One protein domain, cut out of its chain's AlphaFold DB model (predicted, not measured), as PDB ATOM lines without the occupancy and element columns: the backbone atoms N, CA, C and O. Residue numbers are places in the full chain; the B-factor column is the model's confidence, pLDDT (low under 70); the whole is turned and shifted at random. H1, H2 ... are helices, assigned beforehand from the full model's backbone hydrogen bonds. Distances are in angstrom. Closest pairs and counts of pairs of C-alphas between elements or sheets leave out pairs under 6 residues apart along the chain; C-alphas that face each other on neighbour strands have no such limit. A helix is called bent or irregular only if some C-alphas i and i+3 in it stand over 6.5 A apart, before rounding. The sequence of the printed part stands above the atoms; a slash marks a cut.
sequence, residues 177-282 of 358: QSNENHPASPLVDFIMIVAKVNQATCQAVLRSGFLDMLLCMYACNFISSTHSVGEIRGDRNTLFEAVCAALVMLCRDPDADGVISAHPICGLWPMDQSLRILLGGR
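AT A GLANCE: This is residues 177 to 282 of the 358 residues of an uncharacterized protein of Piloderma croceum (strain F 1598) (UniProt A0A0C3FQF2). A long helix, H4, runs through the middle of this model, with H1 side by side with it along one flank and the shorter H3 running opposite to it on another side. H2 folds back from the end of H1, and the three short helices H5, H6 and H7 gather near the last part of H4, where H7 packs on H4 and H6 packs on H3. The printed part has 106 residues with seven named helices, H1 to H7 in order along the chain, and no named strand; the class is all helix. It is compact, with a radius of gyration of the C-alphas of 13.9 A, and spans 41 by 32 by 20 A.

IN THESE COORDINATES: Find C-alpha 232 at (173.210, 210.282, 196.505); from there H4, residues 232 to 250, runs 27.1 A to C-alpha 250 at (189.847, 190.116, 189.478). H4 is neither bent nor irregular, but only just: C-alphas 234 and 237 are 6.2 A apart. H1, residues 185 to 197, starts at C-alpha 185 at (176.180, 197.158, 196.703) and is 18.8 A long. Next look at H2, residues 199 to 207, 12.4 A, and H3, residues 210 to 219, 14.2 A. After H4 come H5, residues 257 to 262, H6, residues 265 to 268, and H7, residues 273 to 279.

HOW THE PARTS SIT: Start at H4: it touches H1 at a shallow tilt of 12 degrees, the same way, and their closest C-alphas, of Ser 185 and Leu 239, are 6.1 A apart. H1 and H2 are a helical hairpin at a steep tilt of 42 degrees; residues 191 to 196 of H1 alone touch H2, with the C-alphas of Ala 195 and Cys 202 closest at 4.0 A. H4 touches H7 with residues 244 to 248 alone, at a steep tilt of 44 degrees, and the closest C-alphas are those of Val 248 and Leu 275, 6.3 A apart. The packing of the helices is mostly crossed, but only just: of three pairs that touch and have a tilt, one is at a shallow tilt. H3 and H4 are close but not clearly touching, with the C-alphas of Leu 214 and Val 243 closest at 7.8 A. H3 touches H6, where the C-alphas of Leu 215 and Ile 265 are closest at 5.8 A. H5 touches no helix, but is near H7. Every O i to N i+4 pair is within hydrogen-bond range in H2, H3, H5 and H7; in H1 it is 8 of 9 and in H4 13 of 15, and H6 is too short for such a pair.

THE WHOLE: Look for the two C-alphas farthest apart at Gly 230 and Asp 255, 41.9 A. The printed part has no cut. The link from H3 to H4, residues 220 to 231, is long. The mean pLDDT of the printed part is 88.9, and the residues under 70 are 226 to 234, 271 and 281.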
ATOM      1  N   GLN A 177     167.986 196.535 202.458       92.94
ATOM      2  CA  GLN A 177     168.009 197.063 203.815       92.94
ATOM      3  C   GLN A 177     167.999 198.597 203.765       92.94
ATOM      4  O   GLN A 177     168.567 199.212 202.866       92.94
ATOM      5  N   SER A 178     167.366 199.239 204.748       90.12
ATOM      6  CA  SER A 178     167.238 200.704 204.786       90.12
ATOM      7  C   SER A 178     168.561 201.443 205.018       90.12
ATOM      8  O   SER A 178     168.603 202.662 204.916       90.12
ATOM      9  N   ASN A 179     169.614 200.722 205.403       90.56
ATOM     10  CA  ASN A 179     170.965 201.222 205.640       90.56
ATOM     11  C   ASN A 179     171.939 200.842 204.511       90.56
ATOM     12  O   ASN A 179     173.150 200.950 204.704       90.56
ATOM     13  N   GLU A 180     171.447 200.339 203.375       90.44
ATOM     14  CA  GLU A 180     172.310 200.138 202.217       90.44
ATOM     15  C   GLU A 180     172.790 201.496 201.722       90.44
ATOM     16  O   GLU A 180     171.978 202.359 201.405       90.44
ATOM     17  N   ASN A 181     174.112 201.655 201.629       89.44
ATOM     18  CA  ASN A 181     174.699 202.856 201.052       89.44
ATOM     19  C   ASN A 181     174.237 202.958 199.592       89.44
ATOM     20  O   ASN A 181     173.461 203.819 199.234       89.44
ATOM     21  N   HIS A 182     174.606 202.014 198.726       92.69
ATOM     22  CA  HIS A 182     174.223 202.089 197.316       92.69
ATOM     23  C   HIS A 182     173.345 200.906 196.890       92.69
ATOM     24  O   HIS A 182     173.662 199.761 197.227       92.69
ATOM     25  N   PRO A 183     172.320 201.121 196.042       93.69
ATOM     26  CA  PRO A 183     171.441 200.054 195.563       93.69
ATOM     27  C   PRO A 183     172.163 198.911 194.829       93.69
ATOM     28  O   PRO A 183     171.689 197.789 194.792       93.69
ATOM     29  N   ALA A 184     173.312 199.151 194.212       95.44
ATOM     30  CA  ALA A 184     174.109 198.094 193.572       95.44
ATOM     31  C   ALA A 184     175.001 197.290 194.541       95.44
ATOM     32  O   ALA A 184     175.519 196.243 194.149       95.44
ATOM     33  N   SER A 185     175.211 197.760 195.776       95.75
ATOM     34  CA  SER A 185     176.180 197.158 196.703       95.75
ATOM     35  C   SER A 185     175.896 195.683 197.006       95.75
ATOM     36  O   SER A 185     176.824 194.886 196.856       95.75
ATOM     37  N   PRO A 186     174.652 195.253 197.321       97.19
ATOM     38  CA  PRO A 186     174.386 193.838 197.592       97.19
ATOM     39  C   PRO A 186     174.726 192.920 196.410       97.19
ATOM     40  O   PRO A 186     175.228 191.812 196.601       97.19
ATOM     41  N   LEU A 187     174.493 193.384 195.175       97.88
ATOM     42  CA  LEU A 187     174.821 192.620 193.971       97.88
ATOM     43  C   LEU A 187     176.333 192.519 193.757       97.88
ATOM     44  O   LEU A 187     176.836 191.430 193.484       97.88
ATOM     45  N   VAL A 188     177.049 193.643 193.864       97.38
ATOM     46  CA  VAL A 188     178.510 193.664 193.712       97.38
ATOM     47  C   VAL A 188     179.152 192.752 194.752       97.38
ATOM     48  O   VAL A 188     179.992 191.929 194.393       97.38
ATOM     49  N   ASP A 189     178.703 192.813 196.004       97.50
ATOM     50  CA  ASP A 189     179.221 191.960 197.071       97.50
ATOM     51  C   ASP A 189     178.951 190.475 196.808       97.50
ATOM     52  O   ASP A 189     179.862 189.656 196.936       97.50
ATOM     53  N   PHE A 190     177.743 190.118 196.360       98.44
ATOM     54  CA  PHE A 190     177.421 188.745 195.966       98.44
ATOM     55  C   PHE A 190     178.342 188.230 194.849       98.44
ATOM     56  O   PHE A 190     178.960 187.173 194.997       98.44
ATOM     57  N   ILE A 191     178.492 188.987 193.756       98.38
ATOM     58  CA  ILE A 191     179.362 188.619 192.625       98.38
ATOM     59  C   ILE A 191     180.813 188.473 193.087       98.38
ATOM     60  O   ILE A 191     181.520 187.552 192.672       98.38
ATOM     61  N   MET A 192     181.248 189.344 193.992       97.81
ATOM     62  CA  MET A 192     182.586 189.303 194.560       97.81
ATOM     63  C   MET A 192     182.832 188.094 195.447       97.81
ATOM     64  O   MET A 192     183.929 187.534 195.408       97.81
ATOM     65  N   ILE A 193     181.838 187.663 196.222       98.12
ATOM     66  CA  ILE A 193     181.933 186.419 196.984       98.12
ATOM     67  C   ILE A 193     182.066 185.235 196.023       98.12
ATOM     68  O   ILE A 193     182.958 184.415 196.225       98.12
ATOM     69  N   VAL A 194     181.270 185.181 194.947       98.31
ATOM     70  CA  VAL A 194     181.370 184.120 193.926       98.31
ATOM     71  C   VAL A 194     182.759 184.094 193.284       98.31
ATOM     72  O   VAL A 194     183.386 183.035 193.219       98.31
ATOM     73  N   ALA A 195     183.272 185.244 192.846       98.06
ATOM     74  CA  ALA A 195     184.567 185.331 192.174       98.06
ATOM     75  C   ALA A 195     185.746 184.914 193.076       98.06
ATOM     76  O   ALA A 195     186.731 184.375 192.584       98.06
ATOM     77  N   LYS A 196     185.641 185.123 194.396       97.50
ATOM     78  CA  LYS A 196     186.694 184.787 195.370       97.50
ATOM     79  C   LYS A 196     186.820 183.293 195.682       97.50
ATOM     80  O   LYS A 196     187.802 182.910 196.309       97.50
ATOM     81  N   VAL A 197     185.844 182.461 195.305       97.69
ATOM     82  CA  VAL A 197     185.839 181.041 195.699       97.69
ATOM     83  C   VAL A 197     186.973 180.265 195.035       97.69
ATOM     84  O   VAL A 197     187.709 179.556 195.718       97.69
ATOM     85  N   ASN A 198     187.103 180.360 193.711       96.50
ATOM     86  CA  ASN A 198     188.183 179.736 192.954       96.50
ATOM     87  C   ASN A 198     188.335 180.384 191.565       96.50
ATOM     88  O   ASN A 198     187.516 181.189 191.129       96.50
ATOM     89  N   GLN A 199     189.382 179.989 190.843       96.81
ATOM     90  CA  GLN A 199     189.685 180.484 189.496       96.81
ATOM     91  C   GLN A 199     188.542 180.243 188.495       96.81
ATOM     92  O   GLN A 199     188.221 181.109 187.684       96.81
ATOM     93  N   ALA A 200     187.859 179.095 188.563       97.31
ATOM     94  CA  ALA A 200     186.766 178.787 187.641       97.31
ATOM     95  C   ALA A 200     185.552 179.712 187.845       97.31
ATOM     96  O   ALA A 200     184.915 180.105 186.865       97.31
ATOM     97  N   THR A 201     185.239 180.091 189.089       97.88
ATOM     98  CA  THR A 201     184.161 181.044 189.386       97.88
ATOM     99  C   THR A 201     184.563 182.486 189.083       97.88
ATOM    100  O   THR A 201     183.732 183.243 188.584       97.88
ATOM    101  N   CYS A 202     185.832 182.856 189.281       98.06
ATOM    102  CA  CYS A 202     186.385 184.129 188.811       98.06
ATOM    103  C   CYS A 202     186.211 184.282 187.288       98.06
ATOM    104  O   CYS A 202     185.620 185.251 186.808       98.06
ATOM    105  N   GLN A 203     186.607 183.262 186.521       97.94
ATOM    106  CA  GLN A 203     186.421 183.223 185.069       97.94
ATOM    107  C   GLN A 203     184.943 183.257 184.658       97.94
ATOM    108  O   GLN A 203     184.591 183.898 183.667       97.94
ATOM    109  N   ALA A 204     184.057 182.611 185.422       98.12
ATOM    110  CA  ALA A 204     182.618 182.688 185.186       98.12
ATOM    111  C   ALA A 204     182.083 184.124 185.334       98.12
ATOM    112  O   ALA A 204     181.306 184.578 184.496       98.12
ATOM    113  N   VAL A 205     182.544 184.862 186.350       98.25
ATOM    114  CA  VAL A 205     182.193 186.277 186.568       98.25
ATOM    115  C   VAL A 205     182.722 187.171 185.445       98.25
ATOM    116  O   VAL A 205     182.007 188.051 184.975       98.25
ATOM    117  N   LEU A 206     183.938 186.934 184.955       97.75
ATOM    118  CA  LEU A 206     184.491 187.708 183.837       97.75
ATOM    119  C   LEU A 206     183.719 187.487 182.528       97.75
ATOM    120  O   LEU A 206     183.597 188.405 181.721       97.75
ATOM    121  N   ARG A 207     183.162 186.288 182.330       97.69
ATOM    122  CA  ARG A 207     182.385 185.920 181.134       97.69
ATOM    123  C   ARG A 207     180.903 186.285 181.211       97.69
ATOM    124  O   ARG A 207     180.208 186.144 180.210       97.69
ATOM    125  N   SER A 208     180.406 186.724 182.363       97.81
ATOM    126  CA  SER A 208     178.975 186.990 182.559       97.81
ATOM    127  C   SER A 208     178.515 188.357 182.039       97.81
ATOM    128  O   SER A 208     177.311 188.605 181.972       97.81
ATOM    129  N   GLY A 209     179.449 189.243 181.673       97.38
ATOM    130  CA  GLY A 209     179.173 190.649 181.352       97.38
ATOM    131  C   GLY A 209     179.279 191.588 182.559       97.38
ATOM    132  O   GLY A 209     178.834 192.733 182.505       97.38
ATOM    133  N   PHE A 210     179.865 191.129 183.672       98.12
ATOM    134  CA  PHE A 210     180.043 191.962 184.864       98.12
ATOM    135  C   PHE A 210     180.869 193.225 184.578       98.12
ATOM    136  O   PHE A 210     180.501 194.309 185.025       98.12
ATOM    137  N   LEU A 211     181.944 193.120 183.785       97.69
ATOM    138  CA  LEU A 211     182.768 194.276 183.414       97.69
ATOM    139  C   LEU A 211     181.993 195.298 182.567       97.69
ATOM    140  O   LEU A 211     182.189 196.503 182.746       97.69
ATOM    141  N   ASP A 212     181.093 194.841 181.693       97.75
ATOM    142  CA  ASP A 212     180.217 195.713 180.910       97.75
ATOM    143  C   ASP A 212     179.237 196.474 181.812       97.75
ATOM    144  O   ASP A 212     179.047 197.683 181.639       97.75
ATOM    145  N   MET A 213     178.666 195.800 182.821       97.44
ATOM    146  CA  MET A 213     177.815 196.453 183.821       97.44
ATOM    147  C   MET A 213     178.594 197.529 184.583       97.44
ATOM    148  O   MET A 213     178.145 198.673 184.675       97.44
ATOM    149  N   LEU A 214     179.791 197.200 185.083       96.88
ATOM    150  CA  LEU A 214     180.639 198.157 185.798       96.88
ATOM    151  C   LEU A 214     180.983 199.373 184.930       96.88
ATOM    152  O   LEU A 214     180.950 200.509 185.409       96.88
ATOM    153  N   LEU A 215     181.267 199.161 183.645       96.69
ATOM    154  CA  LEU A 215     181.517 200.238 182.692       96.69
ATOM    155  C   LEU A 215     180.283 201.133 182.495       96.69
ATOM    156  O   LEU A 215     180.421 202.357 182.462       96.69
ATOM    157  N   CYS A 216     179.087 200.554 182.388       96.88
ATOM    158  CA  CYS A 216     177.844 201.319 182.271       96.88
ATOM    159  C   CYS A 216     177.558 202.128 183.540       96.88
ATOM    160  O   CYS A 216     177.246 203.317 183.458       96.88
ATOM    161  N   MET A 217     177.757 201.529 184.715       95.50
ATOM    162  CA  MET A 217     177.651 202.229 185.996       95.50
ATOM    163  C   MET A 217     178.646 203.391 186.081       95.50
ATOM    164  O   MET A 217     178.267 204.499 186.463       95.50
ATOM    165  N   TYR A 218     179.890 203.187 185.642       94.75
ATOM    166  CA  TYR A 218     180.893 204.245 185.560       94.75
ATOM    167  C   TYR A 218     180.502 205.364 184.583       94.75
ATOM    168  O   TYR A 218     180.643 206.555 184.895       94.75
ATOM    169  N   ALA A 219     179.954 205.011 183.416       95.75
ATOM    170  CA  ALA A 219     179.407 205.986 182.478       95.75
ATOM    171  C   ALA A 219     178.301 206.818 183.145       95.75
ATOM    172  O   ALA A 219     178.258 208.034 182.990       95.75
ATOM    173  N   CYS A 220     177.483 206.213 183.997       94.38
ATOM    174  CA  CYS A 220     176.459 206.901 184.780       94.38
ATOM    175  C   CYS A 220     176.986 207.571 186.066       94.38
ATOM    176  O   CYS A 220     176.193 208.105 186.838       94.38
ATOM    177  N   ASN A 221     178.308 207.597 186.293       92.00
ATOM    178  CA  ASN A 221     178.953 208.114 187.507       92.00
ATOM    179  C   ASN A 221     178.415 207.469 188.799       92.00
ATOM    180  O   ASN A 221     178.351 208.129 189.834       92.00
ATOM    181  N   PHE A 222     177.987 206.205 188.719       91.19
ATOM    182  CA  PHE A 222     177.326 205.467 189.801       91.19
ATOM    183  C   PHE A 222     176.115 206.211 190.383       91.19
ATOM    184  O   PHE A 222     175.787 206.069 191.553       91.19
ATOM    185  N   ILE A 223     175.450 207.039 189.573       87.38
ATOM    186  CA  ILE A 223     174.204 207.692 189.960       87.38
ATOM    187  C   ILE A 223     173.070 206.748 189.578       87.38
ATOM    188  O   ILE A 223     172.882 206.455 188.396       87.38
ATOM    189  N   SER A 224     172.298 206.295 190.563       78.44
ATOM    190  CA  SER A 224     171.053 205.582 190.293       78.44
ATOM    191  C   SER A 224     169.935 206.573 189.969       78.44
ATOM    192  O   SER A 224     169.717 207.537 190.704       78.44
ATOM    193  N   SER A 225     169.193 206.335 188.887       75.00
ATOM    194  CA  SER A 225     168.002 207.117 188.528       75.00
ATOM    195  C   SER A 225     166.848 206.964 189.523       75.00
ATOM    196  O   SER A 225     165.893 207.736 189.463       75.00
ATOM    197  N   THR A 226     166.913 205.963 190.406       69.94
ATOM    198  CA  THR A 226     165.845 205.617 191.352       69.94
ATOM    199  C   THR A 226     165.838 206.475 192.616       69.94
ATOM    200  O   THR A 226     164.806 206.540 193.278       69.94
ATOM    201  N   HIS A 227     166.942 207.149 192.952       65.12
ATOM    202  CA  HIS A 227     167.032 207.943 194.177       65.12
ATOM    203  C   HIS A 227     166.764 209.425 193.915       65.12
ATOM    204  O   HIS A 227     167.191 210.003 192.909       65.12
ATOM    205  N   SER A 228     166.049 210.052 194.852       59.75
ATOM    206  CA  SER A 228     165.874 211.500 194.860       59.75
ATOM    207  C   SER A 228     167.241 212.185 195.018       59.75
ATOM    208  O   SER A 228     168.126 211.686 195.708       59.75
ATOM    209  N   VAL A 229     167.424 213.328 194.354       53.88
ATOM    210  CA  VAL A 229     168.717 214.013 194.131       53.88
ATOM    211  C   VAL A 229     169.480 214.393 195.424       53.88
ATOM    212  O   VAL A 229     170.640 214.784 195.343       53.88
ATOM    213  N   GLY A 230     168.870 214.266 196.608       55.00
ATOM    214  CA  GLY A 230     169.420 214.738 197.884       55.00
ATOM    215  C   GLY A 230     170.324 213.773 198.666       55.00
ATOM    216  O   GLY A 230     171.147 214.256 199.433       55.00
ATOM    217  N   GLU A 231     170.222 212.450 198.486       59.03
ATOM    218  CA  GLU A 231     170.925 211.464 199.350       59.03
ATOM    219  C   GLU A 231     172.177 210.832 198.701       59.03
ATOM    220  O   GLU A 231     172.962 210.154 199.345       59.03
ATOM    221  N   ILE A 232     172.433 211.132 197.427       56.31
ATOM    222  CA  ILE A 232     173.210 210.282 196.505       56.31
ATOM    223  C   ILE A 232     174.727 210.192 196.804       56.31
ATOM    224  O   ILE A 232     175.407 209.291 196.303       56.31
ATOM    225  N   ARG A 233     175.325 211.126 197.559       56.03
ATOM    226  CA  ARG A 233     176.795 211.275 197.548       56.03
ATOM    227  C   ARG A 233     177.559 210.319 198.464       56.03
ATOM    228  O   ARG A 233     178.610 209.824 198.051       56.03
ATOM    229  N   GLY A 234     177.068 210.074 199.684       61.28
ATOM    230  CA  GLY A 234     177.718 209.140 200.622       61.28
ATOM    231  C   GLY A 234     177.815 207.726 200.039       61.28
ATOM    232  O   GLY A 234     178.805 207.011 200.208       61.28
ATOM    233  N   ASP A 235     176.828 207.402 199.220       78.81
ATOM    234  CA  ASP A 235     176.589 206.086 198.660       78.81
ATOM    235  C   ASP A 235     177.509 205.774 197.480       78.81
ATOM    236  O   ASP A 235     177.991 204.652 197.314       78.81
ATOM    237  N   ARG A 236     177.830 206.801 196.686       87.44
ATOM    238  CA  ARG A 236     178.664 206.669 195.488       87.44
ATOM    239  C   ARG A 236     180.089 206.225 195.814       87.44
ATOM    240  O   ARG A 236     180.617 205.332 195.156       87.44
ATOM    241  N   ASN A 237     180.728 206.874 196.789       88.06
ATOM    242  CA  ASN A 237     182.149 206.653 197.073       88.06
ATOM    243  C   ASN A 237     182.391 205.257 197.654       88.06
ATOM    244  O   ASN A 237     183.310 204.571 197.218       88.06
ATOM    245  N   THR A 238     181.525 204.807 198.566       90.44
ATOM    246  CA  THR A 238     181.636 203.469 199.167       90.44
ATOM    247  C   THR A 238     181.487 202.368 198.118       90.44
ATOM    248  O   THR A 238     182.288 201.433 198.086       90.44
ATOM    249  N   LEU A 239     180.525 202.502 197.197       92.50
ATOM    250  CA  LEU A 239     180.413 201.574 196.078       92.50
ATOM    251  C   LEU A 239     181.626 201.657 195.148       92.50
ATOM    252  O   LEU A 239     182.136 200.624 194.721       92.50
ATOM    253  N   PHE A 240     182.077 202.863 194.805       91.81
ATOM    254  CA  PHE A 240     183.224 203.040 193.920       91.81
ATOM    255  C   PHE A 240     184.474 202.347 194.477       91.81
ATOM    256  O   PHE A 240     185.147 201.619 193.749       91.81
ATOM    257  N   GLU A 241     184.745 202.500 195.773       91.56
ATOM    258  CA  GLU A 241     185.823 201.802 196.475       91.56
ATOM    259  C   GLU A 241     185.642 200.279 196.436       91.56
ATOM    260  O   GLU A 241     186.586 199.557 196.102       91.56
ATOM    261  N   ALA A 242     184.427 199.778 196.694       93.12
ATOM    262  CA  ALA A 242     184.119 198.350 196.617       93.12
ATOM    263  C   ALA A 242     184.349 197.783 195.205       93.12
ATOM    264  O   ALA A 242     184.931 196.708 195.050       93.12
ATOM    265  N   VAL A 243     183.963 198.521 194.161       94.94
ATOM    266  CA  VAL A 243     184.192 198.130 192.765       94.94
ATOM    267  C   VAL A 243     185.676 198.223 192.390       94.94
ATOM    268  O   VAL A 243     186.187 197.356 191.684       94.94
ATOM    269  N   CYS A 244     186.414 199.217 192.881       93.31
ATOM    270  CA  CYS A 244     187.865 199.271 192.697       93.31
ATOM    271  C   CYS A 244     188.547 198.054 193.338       93.31
ATOM    272  O   CYS A 244     189.355 197.390 192.688       93.31
ATOM    273  N   ALA A 245     188.172 197.704 194.571       93.25
ATOM    274  CA  ALA A 245     188.656 196.497 195.238       93.25
ATOM    275  C   ALA A 245     188.270 195.223 194.467       93.25
ATOM    276  O   ALA A 245     189.074 194.292 194.367       93.25
ATOM    277  N   ALA A 246     187.071 195.200 193.877       94.12
ATOM    278  CA  ALA A 246     186.612 194.127 193.007       94.12
ATOM    279  C   ALA A 246     187.507 193.947 191.781       94.12
ATOM    280  O   ALA A 246     187.999 192.848 191.530       94.12
ATOM    281  N   LEU A 247     187.777 195.032 191.058       94.50
ATOM    282  CA  LEU A 247     188.642 195.014 189.883       94.50
ATOM    283  C   LEU A 247     190.070 194.598 190.238       94.50
ATOM    284  O   LEU A 247     190.633 193.754 189.546       94.50
ATOM    285  N   VAL A 248     190.639 195.117 191.332       93.69
ATOM    286  CA  VAL A 248     191.972 194.706 191.808       93.69
ATOM    287  C   VAL A 248     192.011 193.208 192.096       93.69
ATOM    288  O   VAL A 248     192.979 192.546 191.736       93.69
ATOM    289  N   MET A 249     190.972 192.664 192.735       95.00
ATOM    290  CA  MET A 249     190.870 191.233 193.019       95.00
ATOM    291  C   MET A 249     190.814 190.416 191.724       95.00
ATOM    292  O   MET A 249     191.609 189.495 191.573       95.00
ATOM    293  N   LEU A 250     189.955 190.796 190.772       95.31
ATOM    294  CA  LEU A 250     189.847 190.116 189.478       95.31
ATOM    295  C   LEU A 250     191.171 190.161 188.695       95.31
ATOM    296  O   LEU A 250     191.552 189.167 188.092       95.31
ATOM    297  N   CYS A 251     191.916 191.270 188.759       93.12
ATOM    298  CA  CYS A 251     193.227 191.407 188.110       93.12
ATOM    299  C   CYS A 251     194.325 190.515 188.717       93.12
ATOM    300  O   CYS A 251     195.385 190.376 188.115       93.12
ATOM    301  N   ARG A 252     194.128 189.958 189.920       93.19
ATOM    302  CA  ARG A 252     195.106 189.048 190.543       93.19
ATOM    303  C   ARG A 252     195.008 187.622 190.012       93.19
ATOM    304  O   ARG A 252     195.920 186.836 190.258       93.19
ATOM    305  N   ASP A 253     193.921 187.283 189.327       94.50
ATOM    306  CA  ASP A 253     193.776 185.992 188.670       94.50
ATOM    307  C   ASP A 253     194.618 185.985 187.376       94.50
ATOM    308  O   ASP A 253     194.428 186.853 186.520       94.50
ATOM    309  N   PRO A 254     195.569 185.048 187.217       92.56
ATOM    310  CA  PRO A 254     196.498 185.055 186.088       92.56
ATOM    311  C   PRO A 254     195.798 184.851 184.739       92.56
ATOM    312  O   PRO A 254     196.258 185.374 183.726       92.56
ATOM    313  N   ASP A 255     194.663 184.152 184.718       93.94
ATOM    314  CA  ASP A 255     193.898 183.912 183.496       93.94
ATOM    315  C   ASP A 255     192.952 185.077 183.173       93.94
ATOM    316  O   ASP A 255     192.352 185.130 182.097       93.94
ATOM    317  N   ALA A 256     192.766 186.013 184.106       93.56
ATOM    318  CA  ALA A 256     191.907 187.171 183.908       93.56
ATOM    319  C   ALA A 256     192.576 188.275 183.087       93.56
ATOM    320  O   ALA A 256     191.865 189.073 182.471       93.56
ATOM    321  N   ASP A 257     193.912 188.313 183.037       89.88
ATOM    322  CA  ASP A 257     194.670 189.398 182.406       89.88
ATOM    323  C   ASP A 257     194.254 189.621 180.947       89.88
ATOM    324  O   ASP A 257     193.963 190.747 180.547       89.88
ATOM    325  N   GLY A 258     194.110 188.554 180.157       92.31
ATOM    326  CA  GLY A 258     193.698 188.665 178.755       92.31
ATOM    327  C   GLY A 258     192.298 189.267 178.577       92.31
ATOM    328  O   GLY A 258     192.092 190.113 177.709       92.31
ATOM    329  N   VAL A 259     191.340 188.869 179.418       95.19
ATOM    330  CA  VAL A 259     189.950 189.354 179.344       95.19
ATOM    331  C   VAL A 259     189.861 190.800 179.822       95.19
ATOM    332  O   VAL A 259     189.277 191.649 179.148       95.19
ATOM    333  N   ILE A 260     190.475 191.091 180.967       93.81
ATOM    334  CA  ILE A 260     190.471 192.408 181.599       93.81
ATOM    335  C   ILE A 260     191.214 193.405 180.710       93.81
ATOM    336  O   ILE A 260     190.637 194.415 180.310       93.81
ATOM    337  N   SER A 261     192.448 193.103 180.301       91.25
ATOM    338  CA  SER A 261     193.259 194.000 179.471       91.25
ATOM    339  C   SER A 261     192.636 194.292 178.105       91.25
ATOM    340  O   SER A 261     192.863 195.380 177.571       91.25
ATOM    341  N   ALA A 262     191.840 193.377 177.544       93.69
ATOM    342  CA  ALA A 262     191.088 193.605 176.312       93.69
ATOM    343  C   ALA A 262     189.832 194.470 176.526       93.69
ATOM    344  O   ALA A 262     189.365 195.114 175.584       93.69
ATOM    345  N   HIS A 263     189.296 194.522 177.746       95.50
ATOM    346  CA  HIS A 263     188.055 195.219 178.052       95.50
ATOM    347  C   HIS A 263     188.254 196.751 178.164       95.50
ATOM    348  O   HIS A 263     189.232 197.218 178.762       95.50
ATOM    349  N   PRO A 264     187.320 197.586 177.655       95.19
ATOM    350  CA  PRO A 264     187.445 199.050 177.698       95.19
ATOM    351  C   PRO A 264     187.582 199.638 179.104       95.19
ATOM    352  O   PRO A 264     188.206 200.687 179.276       95.19
ATOM    353  N   ILE A 265     187.046 198.947 180.114       93.00
ATOM    354  CA  ILE A 265     187.151 199.350 181.521       93.00
ATOM    355  C   ILE A 265     188.602 199.637 181.919       93.00
ATOM    356  O   ILE A 265     188.855 200.622 182.598       93.00
ATOM    357  N   CYS A 266     189.583 198.894 181.402       90.19
ATOM    358  CA  CYS A 266     190.973 199.058 181.816       90.19
ATOM    359  C   CYS A 266     191.633 200.355 181.366       90.19
ATOM    360  O   CYS A 266     192.581 200.808 181.997       90.19
ATOM    361  N   GLY A 267     191.160 200.960 180.276       89.69
ATOM    362  CA  GLY A 267     191.653 202.271 179.852       89.69
ATOM    363  C   GLY A 267     190.745 203.432 180.253       89.69
ATOM    364  O   GLY A 267     191.156 204.582 180.106       89.69
ATOM    365  N   LEU A 268     189.527 203.145 180.724       90.88
ATOM    366  CA  LEU A 268     188.521 204.147 181.075       90.88
ATOM    367  C   LEU A 268     188.285 204.287 182.581       90.88
ATOM    368  O   LEU A 268     187.743 205.308 183.002       90.88
ATOM    369  N   TRP A 269     188.657 203.308 183.399       88.62
ATOM    370  CA  TRP A 269     188.422 203.395 184.835       88.62
ATOM    371  C   TRP A 269     189.210 204.553 185.459       88.62
ATOM    372  O   TRP A 269     190.356 204.781 185.050       88.62
ATOM    373  N   PRO A 270     188.636 205.282 186.435       74.81
ATOM    374  CA  PRO A 270     189.376 206.280 187.178       74.81
ATOM    375  C   PRO A 270     190.524 205.610 187.893       74.81
ATOM    376  O   PRO A 270     190.404 204.543 188.497       74.81
ATOM    377  N   MET A 271     191.670 206.238 187.760       65.38
ATOM    378  CA  MET A 271     192.924 205.597 188.059       65.38
ATOM    379  C   MET A 271     193.200 205.698 189.564       65.38
ATOM    380  O   MET A 271     193.957 206.575 189.987       65.38
ATOM    381  N   ASP A 272     192.607 204.804 190.362       76.38
ATOM    382  CA  ASP A 272     193.137 204.458 191.688       76.38
ATOM    383  C   ASP A 272     194.601 204.017 191.538       76.38
ATOM    384  O   ASP A 272     194.968 203.375 190.548       76.38
ATOM    385  N   GLN A 273     195.455 204.366 192.499       80.44
ATOM    386  CA  GLN A 273     196.889 204.090 192.411       80.44
ATOM    387  C   GLN A 273     197.179 202.588 192.247       80.44
ATOM    388  O   GLN A 273     198.093 202.221 191.508       80.44
ATOM    389  N   SER A 274     196.378 201.718 192.864       85.00
ATOM    390  CA  SER A 274     196.537 200.263 192.768       85.00
ATOM    391  C   SER A 274     196.208 199.762 191.363       85.00
ATOM    392  O   SER A 274     196.965 198.988 190.775       85.00
ATOM    393  N   LEU A 275     195.108 200.254 190.786       82.50
ATOM    394  CA  LEU A 275     194.701 199.906 189.424       82.50
ATOM    395  C   LEU A 275     195.659 200.477 188.373       82.50
ATOM    396  O   LEU A 275     195.898 199.816 187.368       82.50
ATOM    397  N   ARG A 276     196.280 201.643 188.609       81.19
ATOM    398  CA  ARG A 276     197.326 202.186 187.715       81.19
ATOM    399  C   ARG A 276     198.500 201.237 187.559       81.19
ATOM    400  O   ARG A 276     198.993 201.066 186.447       81.19
ATOM    401  N   ILE A 277     198.965 200.680 188.676       84.25
ATOM    402  CA  ILE A 277     200.117 199.776 188.696       84.25
ATOM    403  C   ILE A 277     199.790 198.506 187.907       84.25
ATOM    404  O   ILE A 277     200.626 198.039 187.142       84.25
ATOM    405  N   LEU A 278     198.566 197.991 188.053       82.56
ATOM    406  CA  LEU A 278     198.131 196.760 187.394       82.56
ATOM    407  C   LEU A 278     197.797 196.955 185.907       82.56
ATOM    408  O   LEU A 278     198.156 196.119 185.088       82.56
ATOM    409  N   LEU A 279     197.129 198.052 185.540       79.38
ATOM    410  CA  LEU A 279     196.541 198.228 184.202       79.38
ATOM    411  C   LEU A 279     197.364 199.126 183.264       79.38
ATOM    412  O   LEU A 279     197.137 199.130 182.051       79.38
ATOM    413  N   GLY A 280     198.331 199.871 183.806       74.00
ATOM    414  CA  GLY A 280     199.204 200.773 183.059       74.00
ATOM    415  C   GLY A 280     198.515 202.075 182.616       74.00
ATOM    416  O   GLY A 280     197.420 202.095 182.059       74.00
ATOM    417  N   GLY A 281     199.177 203.215 182.822       63.56
ATOM    418  CA  GLY A 281     198.618 204.522 182.460       63.56
ATOM    419  C   GLY A 281     198.796 204.859 180.979       63.56
ATOM    420  O   GLY A 281     199.930 205.000 180.528       63.56
ATOM    421  N   ARG A 282     197.708 205.058 180.212       70.19
ATOM    422  CA  ARG A 282     197.772 205.676 178.864       70.19
ATOM    423  C   ARG A 282     196.530 206.517 178.532       70.19
ATOM    424  O   ARG A 282     195.528 205.994 178.054       70.19
TER     425      ARG A 282